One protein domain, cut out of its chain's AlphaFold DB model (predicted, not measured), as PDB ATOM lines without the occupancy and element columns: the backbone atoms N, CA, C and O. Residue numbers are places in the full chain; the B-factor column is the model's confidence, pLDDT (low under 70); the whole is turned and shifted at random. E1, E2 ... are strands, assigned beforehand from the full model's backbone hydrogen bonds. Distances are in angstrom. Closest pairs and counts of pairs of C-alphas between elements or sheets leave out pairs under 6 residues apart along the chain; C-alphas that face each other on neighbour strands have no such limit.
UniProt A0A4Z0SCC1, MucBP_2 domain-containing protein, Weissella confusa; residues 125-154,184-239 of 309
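Overview. This is residues 125 to 154 and 184 to 239 of the 309 residues of the protein "MucBP_2 domain-containing protein" of Weissella confusa (UniProt A0A4Z0SCC1). A long hairpin, E1 and E2, runs along most of a rod, and two shorter hairpins lie one after the other along it: E3 and E4 toward the end where E1 begins, E5 and E6 toward the other. E6 joins E1 in a curled, mixed sheet of order E2, E1, E6, E5, while E3 and E4 make a small antiparallel sheet. The printed part has 86 residues with six named strands, E1 to E6 in order, and no named helix; the class is all strand, though only 41 residues are in named elements. It is loose, with a radius of gyration of the C-alphas of 15.2 A and spans of 50 by 18 by 17 A.

Along the chain. Find C-alpha 127 at (-34.251, 14.348, -13.630); from there E1 runs 29.1 A to residue 136. E2, residues 142 to 151, runs 28.9 A. Past the cut come E3, residues 197 to 201, and E4, residues 206 to 209. E5 holds residues 220 to 224, and E6, residues 232 to 238, runs 19.9 A to C-alpha 238 at (-1.806, 11.163, 10.396).

Arrangement. Look first at E1 and E2, antiparallel at 163 degrees, with N 131 and O 147 2.9 A apart. E1 and E6 are parallel at 9 degrees; N 134 and O 232 are 2.8 A apart. E6 and E5 are antiparallel, with N 223 and O 235 at 2.8 A. In E3 and E4, also antiparallel, N 208 and O 199 are 2.8 A apart. The closest C-alphas of E2 and E4, Val 149 and Pro 207, are 7.2 A apart; E3 and E5 are apart.

Size, cuts and confidence. The farthest C-alphas, His 154 and Asp 239, are 50.4 A apart. Residues 155 to 183 are not printed, and C-alphas 154 and 184 stand 6.0 A apart across the cut. Of the links printed whole, none is long. Look for pLDDT under 70 at residues 191 to 196 and 228.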
ATOM      1  N   THR A 125     -40.338  14.180 -17.451       89.06
ATOM      2  CA  THR A 125     -39.035  14.730 -17.824       89.06
ATOM      3  C   THR A 125     -37.947  14.027 -17.010       89.06
ATOM      4  O   THR A 125     -38.105  13.921 -15.790       89.06
ATOM      5  N   PRO A 126     -36.847  13.574 -17.642       89.69
ATOM      6  CA  PRO A 126     -35.710  13.039 -16.915       89.69
ATOM      7  C   PRO A 126     -35.191  14.046 -15.887       89.69
ATOM      8  O   PRO A 126     -35.084  15.243 -16.160       89.69
ATOM      9  N   THR A 127     -34.859  13.555 -14.701       88.19
ATOM     10  CA  THR A 127     -34.251  14.348 -13.630       88.19
ATOM     11  C   THR A 127     -32.854  13.831 -13.342       88.19
ATOM     12  O   THR A 127     -32.615  12.626 -13.362       88.19
ATOM     13  N   THR A 128     -31.917  14.737 -13.086       87.12
ATOM     14  CA  THR A 128     -30.522  14.382 -12.819       87.12
ATOM     15  C   THR A 128     -30.279  14.309 -11.317       87.12
ATOM     16  O   THR A 128     -30.468  15.288 -10.598       87.12
ATOM     17  N   VAL A 129     -29.806  13.159 -10.849       87.06
ATOM     18  CA  VAL A 129     -29.301  12.950  -9.493       87.06
ATOM     19  C   VAL A 129     -27.778  13.005  -9.543       87.06
ATOM     20  O   VAL A 129     -27.151  12.216 -10.252       87.06
ATOM     21  N   VAL A 130     -27.184  13.933  -8.792       85.88
ATOM     22  CA  VAL A 130     -25.727  14.111  -8.706       85.88
ATOM     23  C   VAL A 130     -25.266  13.870  -7.275       85.88
ATOM     24  O   VAL A 130     -25.835  14.431  -6.342       85.88
ATOM     25  N   ARG A 131     -24.210  13.069  -7.113       86.75
ATOM     26  CA  ARG A 131     -23.467  12.919  -5.857       86.75
ATOM     27  C   ARG A 131     -22.038  13.413  -6.038       86.75
ATOM     28  O   ARG A 131     -21.348  12.956  -6.950       86.75
ATOM     29  N   HIS A 132     -21.564  14.265  -5.136       88.69
ATOM     30  CA  HIS A 132     -20.176  14.717  -5.112       88.69
ATOM     31  C   HIS A 132     -19.383  13.956  -4.051       88.69
ATOM     32  O   HIS A 132     -19.772  13.880  -2.890       88.69
ATOM     33  N   THR A 133     -18.217  13.430  -4.419       89.88
ATOM     34  CA  THR A 133     -17.193  13.019  -3.452       89.88
ATOM     35  C   THR A 133     -16.026  13.991  -3.509       89.88
ATOM     36  O   THR A 133     -15.274  14.001  -4.480       89.88
ATOM     37  N   THR A 134     -15.840  14.766  -2.447       93.19
ATOM     38  CA  THR A 134     -14.723  15.697  -2.283       93.19
ATOM     39  C   THR A 134     -13.586  15.023  -1.519       93.19
ATOM     40  O   THR A 134     -13.745  14.649  -0.362       93.19
ATOM     41  N   ILE A 135     -12.421  14.882  -2.143       92.62
ATOM     42  CA  ILE A 135     -11.206  14.299  -1.568       92.62
ATOM     43  C   ILE A 135     -10.229  15.432  -1.259       92.62
ATOM     44  O   ILE A 135      -9.755  16.097  -2.179       92.62
ATOM     45  N   GLN A 136      -9.907  15.629   0.017       93.00
ATOM     46  CA  GLN A 136      -8.930  16.614   0.481       93.00
ATOM     47  C   GLN A 136      -7.650  15.899   0.902       93.00
ATOM     48  O   GLN A 136      -7.649  15.172   1.895       93.00
ATOM     49  N   THR A 137      -6.565  16.074   0.155       90.25
ATOM     50  CA  THR A 137      -5.275  15.439   0.442       90.25
ATOM     51  C   THR A 137      -4.467  16.233   1.479       90.25
ATOM     52  O   THR A 137      -4.673  17.438   1.634       90.25
ATOM     53  N   PRO A 138      -3.519  15.597   2.202       90.31
ATOM     54  CA  PRO A 138      -2.724  16.265   3.241       90.31
ATOM     55  C   PRO A 138      -1.908  17.479   2.776       90.31
ATOM     56  O   PRO A 138      -1.574  18.341   3.581       90.31
ATOM     57  N   ASP A 139      -1.577  17.555   1.486       89.19
ATOM     58  CA  ASP A 139      -0.890  18.692   0.859       89.19
ATOM     59  C   ASP A 139      -1.819  19.902   0.604       89.19
ATOM     60  O   ASP A 139      -1.376  20.915   0.063       89.19
ATOM     61  N   GLY A 140      -3.095  19.810   0.994       86.31
ATOM     62  CA  GLY A 140      -4.107  20.854   0.840       86.31
ATOM     63  C   GLY A 140      -4.824  20.844  -0.510       86.31
ATOM     64  O   GLY A 140      -5.676  21.701  -0.753       86.31
ATOM     65  N   LYS A 141      -4.518  19.897  -1.406       90.81
ATOM     66  CA  LYS A 141      -5.222  19.776  -2.686       90.81
ATOM     67  C   LYS A 141      -6.609  19.156  -2.489       90.81
ATOM     68  O   LYS A 141      -6.809  18.269  -1.667       90.81
ATOM     69  N   THR A 142      -7.574  19.623  -3.279       92.31
ATOM     70  CA  THR A 142      -8.941  19.090  -3.306       92.31
ATOM     71  C   THR A 142      -9.279  18.561  -4.697       92.31
ATOM     72  O   THR A 142      -8.951  19.197  -5.700       92.31
ATOM     73  N   VAL A 143      -9.917  17.393  -4.759       91.94
ATOM     74  CA  VAL A 143     -10.455  16.783  -5.984       91.94
ATOM     75  C   VAL A 143     -11.908  16.410  -5.736       91.94
ATOM     76  O   VAL A 143     -12.194  15.748  -4.745       91.94
ATOM     77  N   THR A 144     -12.809  16.783  -6.641       91.25
ATOM     78  CA  THR A 144     -14.217  16.377  -6.580       91.25
ATOM     79  C   THR A 144     -14.504  15.369  -7.682       91.25
ATOM     80  O   THR A 144     -14.149  15.592  -8.838       91.25
ATOM     81  N   VAL A 145     -15.119  14.251  -7.311       88.25
ATOM     82  CA  VAL A 145     -15.623  13.235  -8.235       88.25
ATOM     83  C   VAL A 145     -17.140  13.321  -8.242       88.25
ATOM     84  O   VAL A 145     -17.763  13.184  -7.190       88.25
ATOM     85  N   GLU A 146     -17.714  13.548  -9.418       87.06
ATOM     86  CA  GLU A 146     -19.158  13.564  -9.633       87.06
ATOM     87  C   GLU A 146     -19.640  12.194 -10.088       87.06
ATOM     88  O   GLU A 146     -19.006  11.525 -10.905       87.06
ATOM     89  N   GLN A 147     -20.783  11.785  -9.556       85.56
ATOM     90  CA  GLN A 147     -21.511  10.614 -10.014       85.56
ATOM     91  C   GLN A 147     -22.912  11.061 -10.368       85.56
ATOM     92  O   GLN A 147     -23.608  11.640  -9.538       85.56
ATOM     93  N   ILE A 148     -23.286  10.820 -11.616       83.81
ATOM     94  CA  ILE A 148     -24.463  11.404 -12.243       83.81
ATOM     95  C   ILE A 148     -25.340  10.262 -12.742       83.81
ATOM     96  O   ILE A 148     -24.852   9.355 -13.416       83.81
ATOM     97  N   VAL A 149     -26.623  10.309 -12.401       85.75
ATOM     98  CA  VAL A 149     -27.646   9.397 -12.920       85.75
ATOM     99  C   VAL A 149     -28.828  10.240 -13.358       85.75
ATOM    100  O   VAL A 149     -29.340  11.025 -12.563       85.75
ATOM    101  N   GLU A 150     -29.285  10.080 -14.595       88.06
ATOM    102  CA  GLU A 150     -30.593  10.612 -14.978       88.06
ATOM    103  C   GLU A 150     -31.654   9.544 -14.746       88.06
ATOM    104  O   GLU A 150     -31.434   8.380 -15.078       88.06
ATOM    105  N   VAL A 151     -32.788   9.935 -14.167       89.94
ATOM    106  CA  VAL A 151     -33.922   9.058 -13.857       89.94
ATOM    107  C   VAL A 151     -35.197   9.612 -14.482       89.94
ATOM    108  O   VAL A 151     -35.465  10.813 -14.397       89.94
ATOM    109  N   THR A 152     -35.989   8.745 -15.107       92.75
ATOM    110  CA  THR A 152     -37.225   9.113 -15.811       92.75
ATOM    111  C   THR A 152     -38.428   8.469 -15.119       92.75
ATOM    112  O   THR A 152     -38.519   7.251 -15.105       92.75
ATOM    113  N   PRO A 153     -39.352   9.231 -14.516       92.94
ATOM    114  CA  PRO A 153     -40.535   8.639 -13.896       92.94
ATOM    115  C   PRO A 153     -41.612   8.302 -14.933       92.94
ATOM    116  O   PRO A 153     -41.714   8.974 -15.962       92.94
ATOM    117  N   HIS A 154     -42.485   7.355 -14.605       93.31
ATOM    118  CA  HIS A 154     -43.771   7.131 -15.271       93.31
ATOM    119  C   HIS A 154     -44.929   7.663 -14.421       93.31
ATOM    120  O   HIS A 154     -44.803   7.827 -13.204       93.31
ATOM    121  N   PHE A 184     -41.173   3.776 -11.367       90.94
ATOM    122  CA  PHE A 184     -39.952   3.675 -12.155       90.94
ATOM    123  C   PHE A 184     -39.693   2.220 -12.531       90.94
ATOM    124  O   PHE A 184     -39.987   1.297 -11.773       90.94
ATOM    125  N   GLU A 185     -39.055   2.019 -13.673       86.69
ATOM    126  CA  GLU A 185     -38.595   0.732 -14.161       86.69
ATOM    127  C   GLU A 185     -37.068   0.652 -14.176       86.69
ATOM    128  O   GLU A 185     -36.333   1.645 -14.180       86.69
ATOM    129  N   SER A 186     -36.550  -0.577 -14.228       82.12
ATOM    130  CA  SER A 186     -35.106  -0.815 -14.245       82.12
ATOM    131  C   SER A 186     -34.370  -0.096 -15.390       82.12
ATOM    132  O   SER A 186     -33.193   0.234 -15.223       82.12
ATOM    133  N   HIS A 187     -35.025   0.182 -16.519       82.62
ATOM    134  CA  HIS A 187     -34.416   0.858 -17.665       82.62
ATOM    135  C   HIS A 187     -34.560   2.381 -17.661       82.62
ATOM    136  O   HIS A 187     -33.974   3.039 -18.516       82.62
ATOM    137  N   ASP A 188     -35.270   2.962 -16.697       86.56
ATOM    138  CA  ASP A 188     -35.533   4.408 -16.652       86.56
ATOM    139  C   ASP A 188     -34.355   5.246 -16.163       86.56
ATOM    140  O   ASP A 188     -34.500   6.416 -15.808       86.56
ATOM    141  N   LYS A 189     -33.171   4.642 -16.133       81.75
ATOM    142  CA  LYS A 189     -31.941   5.265 -15.684       81.75
ATOM    143  C   LYS A 189     -30.882   5.209 -16.766       81.75
ATOM    144  O   LYS A 189     -30.570   4.138 -17.290       81.75
ATOM    145  N   THR A 190     -30.258   6.344 -17.037       77.69
ATOM    146  CA  THR A 190     -29.037   6.389 -17.837       77.69
ATOM    147  C   THR A 190     -27.858   6.487 -16.876       77.69
ATOM    148  O   THR A 190     -27.625   7.482 -16.193       77.69
ATOM    149  N   SER A 191     -27.129   5.378 -16.766       63.69
ATOM    150  CA  SER A 191     -25.822   5.350 -16.115       63.69
ATOM    151  C   SER A 191     -24.797   5.637 -17.199       63.69
ATOM    152  O   SER A 191     -24.318   4.724 -17.873       63.69
ATOM    153  N   THR A 192     -24.512   6.912 -17.441       53.38
ATOM    154  CA  THR A 192     -23.280   7.266 -18.142       53.38
ATOM    155  C   THR A 192     -22.108   6.717 -17.322       53.38
ATOM    156  O   THR A 192     -21.817   7.185 -16.226       53.38
ATOM    157  N   ASP A 193     -21.476   5.674 -17.859       46.81
ATOM    158  CA  ASP A 193     -20.115   5.236 -17.557       46.81
ATOM    159  C   ASP A 193     -19.808   4.687 -16.154       46.81
ATOM    160  O   ASP A 193     -18.885   5.163 -15.505       46.81
ATOM    161  N   ILE A 194     -20.499   3.616 -15.728       48.19
ATOM    162  CA  ILE A 194     -20.027   2.516 -14.830       48.19
ATOM    163  C   ILE A 194     -19.370   2.905 -13.476       48.19
ATOM    164  O   ILE A 194     -19.110   2.044 -12.636       48.19
ATOM    165  N   THR A 195     -19.196   4.177 -13.137       53.78
ATOM    166  CA  THR A 195     -18.462   4.590 -11.944       53.78
ATOM    167  C   THR A 195     -19.447   4.968 -10.858       53.78
ATOM    168  O   THR A 195     -19.700   6.122 -10.529       53.78
ATOM    169  N   GLY A 196     -19.992   3.913 -10.263       62.12
ATOM    170  CA  GLY A 196     -20.509   3.960  -8.912       62.12
ATOM    171  C   GLY A 196     -21.989   4.259  -8.782       62.12
ATOM    172  O   GLY A 196     -22.345   4.850  -7.781       62.12
ATOM    173  N   MET A 197     -22.840   3.759  -9.680       79.19
ATOM    174  CA  MET A 197     -24.177   3.317  -9.266       79.19
ATOM    175  C   MET A 197     -24.121   1.816  -8.952       79.19
ATOM    176  O   MET A 197     -23.606   1.034  -9.747       79.19
ATOM    177  N   THR A 198     -24.616   1.407  -7.789       81.81
ATOM    178  CA  THR A 198     -24.634   0.011  -7.316       81.81
ATOM    179  C   THR A 198     -26.043  -0.547  -7.155       81.81
ATOM    180  O   THR A 198     -26.202  -1.753  -6.981       81.81
ATOM    181  N   GLY A 199     -27.070   0.299  -7.238       85.44
ATOM    182  CA  GLY A 199     -28.469  -0.105  -7.136       85.44
ATOM    183  C   GLY A 199     -29.417   1.000  -7.588       85.44
ATOM    184  O   GLY A 199     -28.991   2.123  -7.842       85.44
ATOM    185  N   PHE A 200     -30.697   0.662  -7.710       87.06
ATOM    186  CA  PHE A 200     -31.772   1.586  -8.057       87.06
ATOM    187  C   PHE A 200     -33.062   1.097  -7.408       87.06
ATOM    188  O   PHE A 200     -33.406  -0.076  -7.556       87.06
ATOM    189  N   ASP A 201     -33.739   1.971  -6.676       86.75
ATOM    190  CA  ASP A 201     -35.038   1.678  -6.081       86.75
ATOM    191  C   ASP A 201     -36.155   2.065  -7.056       86.75
ATOM    192  O   ASP A 201     -36.432   3.241  -7.260       86.75
ATOM    193  N   GLU A 202     -36.810   1.065  -7.640       85.75
ATOM    194  CA  GLU A 202     -37.899   1.222  -8.617       85.75
ATOM    195  C   GLU A 202     -39.159   1.885  -8.032       85.75
ATOM    196  O   GLU A 202     -39.992   2.404  -8.770       85.75
ATOM    197  N   LYS A 203     -39.307   1.930  -6.700       83.06
ATOM    198  CA  LYS A 203     -40.441   2.620  -6.063       83.06
ATOM    199  C   LYS A 203     -40.201   4.110  -5.900       83.06
ATOM    200  O   LYS A 203     -41.141   4.891  -5.951       83.06
ATOM    201  N   THR A 204     -38.958   4.494  -5.625       83.69
ATOM    202  CA  THR A 204     -38.610   5.884  -5.297       83.69
ATOM    203  C   THR A 204     -37.831   6.579  -6.406       83.69
ATOM    204  O   THR A 204     -37.642   7.789  -6.341       83.69
ATOM    205  N   GLY A 205     -37.352   5.831  -7.400       85.62
ATOM    206  CA  GLY A 205     -36.441   6.324  -8.427       85.62
ATOM    207  C   GLY A 205     -35.051   6.649  -7.884       85.62
ATOM    208  O   GLY A 205     -34.275   7.322  -8.558       85.62
ATOM    209  N   THR A 206     -34.724   6.218  -6.662       87.06
ATOM    210  CA  THR A 206     -33.478   6.611  -5.995       87.06
ATOM    211  C   THR A 206     -32.322   5.720  -6.457       87.06
ATOM    212  O   THR A 206     -32.357   4.507  -6.212       87.06
ATOM    213  N   PRO A 207     -31.266   6.268  -7.087       87.44
ATOM    214  CA  PRO A 207     -30.047   5.515  -7.340       87.44
ATOM    215  C   PRO A 207     -29.246   5.334  -6.046       87.44
ATOM    216  O   PRO A 207     -29.124   6.244  -5.226       87.44
ATOM    217  N   THR A 208     -28.641   4.162  -5.884       86.75
ATOM    218  CA  THR A 208     -27.639   3.910  -4.844       86.75
ATOM    219  C   THR A 208     -26.267   4.048  -5.460       86.75
ATOM    220  O   THR A 208     -25.994   3.425  -6.490       86.75
ATOM    221  N   PHE A 209     -25.385   4.812  -4.819       84.75
ATOM    222  CA  PHE A 209     -24.052   5.050  -5.345       84.75
ATOM    223  C   PHE A 209     -22.965   4.236  -4.618       84.75
ATOM    224  O   PHE A 209     -22.826   4.291  -3.397       84.75
ATOM    225  N   GLY A 210     -22.130   3.519  -5.372       82.38
ATOM    226  CA  GLY A 210     -20.950   2.811  -4.861       82.38
ATOM    227  C   GLY A 210     -19.820   3.757  -4.467       82.38
ATOM    228  O   GLY A 210     -19.778   4.891  -4.934       82.38
ATOM    229  N   GLU A 211     -18.898   3.320  -3.610       83.12
ATOM    230  CA  GLU A 211     -17.802   4.169  -3.125       83.12
ATOM    231  C   GLU A 211     -16.873   4.647  -4.250       83.12
ATOM    232  O   GLU A 211     -16.455   3.878  -5.115       83.12
ATOM    233  N   VAL A 212     -16.493   5.925  -4.194       84.81
ATOM    234  CA  VAL A 212     -15.421   6.458  -5.046       84.81
ATOM    235  C   VAL A 212     -14.086   5.944  -4.525       84.81
ATOM    236  O   VAL A 212     -13.784   6.122  -3.342       84.81
ATOM    237  N   ALA A 213     -13.291   5.345  -5.413       85.31
ATOM    238  CA  ALA A 213     -11.947   4.879  -5.103       85.31
ATOM    239  C   ALA A 213     -11.039   6.054  -4.710       85.31
ATOM    240  O   ALA A 213     -10.909   7.031  -5.448       85.31
ATOM    241  N   VAL A 214     -10.390   5.939  -3.551       86.00
ATOM    242  CA  VAL A 214      -9.482   6.957  -3.010       86.00
ATOM    243  C   VAL A 214      -8.072   6.368  -2.899       86.00
ATOM    244  O   VAL A 214      -7.930   5.236  -2.431       86.00
ATOM    245  N   PRO A 215      -7.013   7.096  -3.306       84.50
ATOM    246  CA  PRO A 215      -5.639   6.630  -3.147       84.50
ATOM    247  C   PRO A 215      -5.271   6.409  -1.675       84.50
ATOM    248  O   PRO A 215      -5.552   7.252  -0.824       84.50
ATOM    249  N   ASN A 216      -4.573   5.311  -1.384       87.25
ATOM    250  CA  ASN A 216      -3.952   5.119  -0.077       87.25
ATOM    251  C   ASN A 216      -2.732   6.046   0.064       87.25
ATOM    252  O   ASN A 216      -1.853   6.035  -0.802       87.25
ATOM    253  N   ILE A 217      -2.656   6.813   1.154       87.50
ATOM    254  CA  ILE A 217      -1.548   7.735   1.434       87.50
ATOM    255  C   ILE A 217      -0.748   7.182   2.621       87.50
ATOM    256  O   ILE A 217      -1.265   7.170   3.738       87.50
ATOM    257  N   PRO A 218       0.504   6.727   2.423       87.56
ATOM    258  CA  PRO A 218       1.315   6.183   3.508       87.56
ATOM    259  C   PRO A 218       1.457   7.158   4.685       87.56
ATOM    260  O   PRO A 218       1.787   8.327   4.486       87.56
ATOM    261  N   GLY A 219       1.243   6.664   5.906       89.06
ATOM    262  CA  GLY A 219       1.314   7.461   7.135       89.06
ATOM    263  C   GLY A 219       0.040   8.240   7.464       89.06
ATOM    264  O   GLY A 219       0.058   9.036   8.403       89.06
ATOM    265  N   TYR A 220      -1.047   8.036   6.713       91.44
ATOM    266  CA  TYR A 220      -2.348   8.638   6.978       91.44
ATOM    267  C   TYR A 220      -3.480   7.607   6.922       91.44
ATOM    268  O   TYR A 220      -3.574   6.800   5.997       91.44
ATOM    269  N   LYS A 221      -4.425   7.728   7.854       89.88
ATOM    270  CA  LYS A 221      -5.709   7.034   7.850       89.88
ATOM    271  C   LYS A 221      -6.764   7.867   7.126       89.88
ATOM    272  O   LYS A 221      -6.993   9.028   7.464       89.88
ATOM    273  N   MET A 222      -7.446   7.251   6.166       90.50
ATOM    274  CA  MET A 222      -8.602   7.838   5.492       90.50
ATOM    275  C   MET A 222      -9.806   7.939   6.442       90.50
ATOM    276  O   MET A 222     -10.131   6.986   7.154       90.50
ATOM    277  N   VAL A 223     -10.492   9.079   6.406       89.94
ATOM    278  CA  VAL A 223     -11.766   9.337   7.089       89.94
ATOM    279  C   VAL A 223     -12.771   9.815   6.046       89.94
ATOM    280  O   VAL A 223     -12.480  10.737   5.289       89.94
ATOM    281  N   ARG A 224     -13.947   9.182   5.995       89.31
ATOM    282  CA  ARG A 224     -15.025   9.481   5.043       89.31
ATOM    283  C   ARG A 224     -16.314   9.781   5.799       89.31
ATOM    284  O   ARG A 224     -16.594   9.114   6.793       89.31
ATOM    285  N   THR A 225     -17.086  10.764   5.344       88.25
ATOM    286  CA  THR A 225     -18.425  11.031   5.892       88.25
ATOM    287  C   THR A 225     -19.375   9.862   5.609       88.25
ATOM    288  O   THR A 225     -19.294   9.219   4.561       88.25
ATOM    289  N   ASN A 226     -20.275   9.566   6.550       78.56
ATOM    290  CA  ASN A 226     -21.220   8.452   6.440       78.56
ATOM    291  C   ASN A 226     -22.536   8.892   5.776       78.56
ATOM    292  O   ASN A 226     -23.595   8.874   6.396       78.56
ATOM    293  N   GLU A 227     -22.449   9.304   4.512       78.94
ATOM    294  CA  GLU A 227     -23.595   9.727   3.699       78.94
ATOM    295  C   GLU A 227     -23.626   8.918   2.394       78.94
ATOM    296  O   GLU A 227     -23.148   9.375   1.359       78.94
ATOM    297  N   PRO A 228     -24.114   7.663   2.413       66.88
ATOM    298  CA  PRO A 228     -23.981   6.744   1.278       66.88
ATOM    299  C   PRO A 228     -24.650   7.249  -0.012       66.88
ATOM    300  O   PRO A 228     -24.115   7.017  -1.094       66.88
ATOM    301  N   ASN A 229     -25.748   8.001   0.094       70.12
ATOM    302  CA  ASN A 229     -26.445   8.608  -1.050       70.12
ATOM    303  C   ASN A 229     -26.359  10.148  -1.069       70.12
ATOM    304  O   ASN A 229     -26.964  10.770  -1.936       70.12
ATOM    305  N   GLY A 230     -25.631  10.748  -0.122       78.94
ATOM    306  CA  GLY A 230     -25.397  12.192  -0.030       78.94
ATOM    307  C   GLY A 230     -23.980  12.568  -0.455       78.94
ATOM    308  O   GLY A 230     -23.187  11.706  -0.846       78.94
ATOM    309  N   ASP A 231     -23.656  13.856  -0.379       86.69
ATOM    310  CA  ASP A 231     -22.311  14.331  -0.686       86.69
ATOM    311  C   ASP A 231     -21.307  13.795   0.342       86.69
ATOM    312  O   ASP A 231     -21.520  13.792   1.555       86.69
ATOM    313  N   GLN A 232     -20.169  13.323  -0.155       88.25
ATOM    314  CA  GLN A 232     -19.147  12.701   0.670       88.25
ATOM    315  C   GLN A 232     -17.902  13.566   0.748       88.25
ATOM    316  O   GLN A 232     -17.417  14.084  -0.257       88.25
ATOM    317  N   VAL A 233     -17.329  13.664   1.945       90.38
ATOM    318  CA  VAL A 233     -16.027  14.293   2.161       90.38
ATOM    319  C   VAL A 233     -15.056  13.238   2.656       90.38
ATOM    320  O   VAL A 233     -15.324  12.525   3.623       90.38
ATOM    321  N   VAL A 234     -13.918  13.143   1.977       91.75
ATOM    322  CA  VAL A 234     -12.804  12.274   2.329       91.75
ATOM    323  C   VAL A 234     -11.628  13.136   2.765       91.75
ATOM    324  O   VAL A 234     -11.175  14.007   2.024       91.75
ATOM    325  N   THR A 235     -11.120  12.865   3.960       92.31
ATOM    326  CA  THR A 235      -9.944  13.514   4.551       92.31
ATOM    327  C   THR A 235      -8.943  12.462   5.027       92.31
ATOM    328  O   THR A 235      -9.253  11.270   5.097       92.31
ATOM    329  N   PHE A 236      -7.728  12.898   5.351       92.19
ATOM    330  CA  PHE A 236      -6.635  12.032   5.786       92.19
ATOM    331  C   PHE A 236      -6.067  12.532   7.113       92.19
ATOM    332  O   PHE A 236      -5.670  13.690   7.225       92.19
ATOM    333  N   VAL A 237      -5.995  11.651   8.107       88.88
ATOM    334  CA  VAL A 237      -5.476  11.956   9.448       88.88
ATOM    335  C   VAL A 237      -4.156  11.210   9.655       88.88
ATOM    336  O   VAL A 237      -4.115  10.022   9.350       88.88
ATOM    337  N   PRO A 238      -3.079  11.844  10.161       88.88
ATOM    338  CA  PRO A 238      -1.806  11.163  10.396       88.88
ATOM    339  C   PRO A 238      -1.947   9.935  11.305       88.88
ATOM    340  O   PRO A 238      -2.620   9.993  12.342       88.88
ATOM    341  N   ASP A 239      -1.265   8.844  10.958       76.75
ATOM    342  CA  ASP A 239      -1.250   7.616  11.754       76.75
ATOM    343  C   ASP A 239      -0.668   7.888  13.153       76.75
ATOM    344  O   ASP A 239       0.476   8.316  13.304       76.75
TER     345      ASP A 239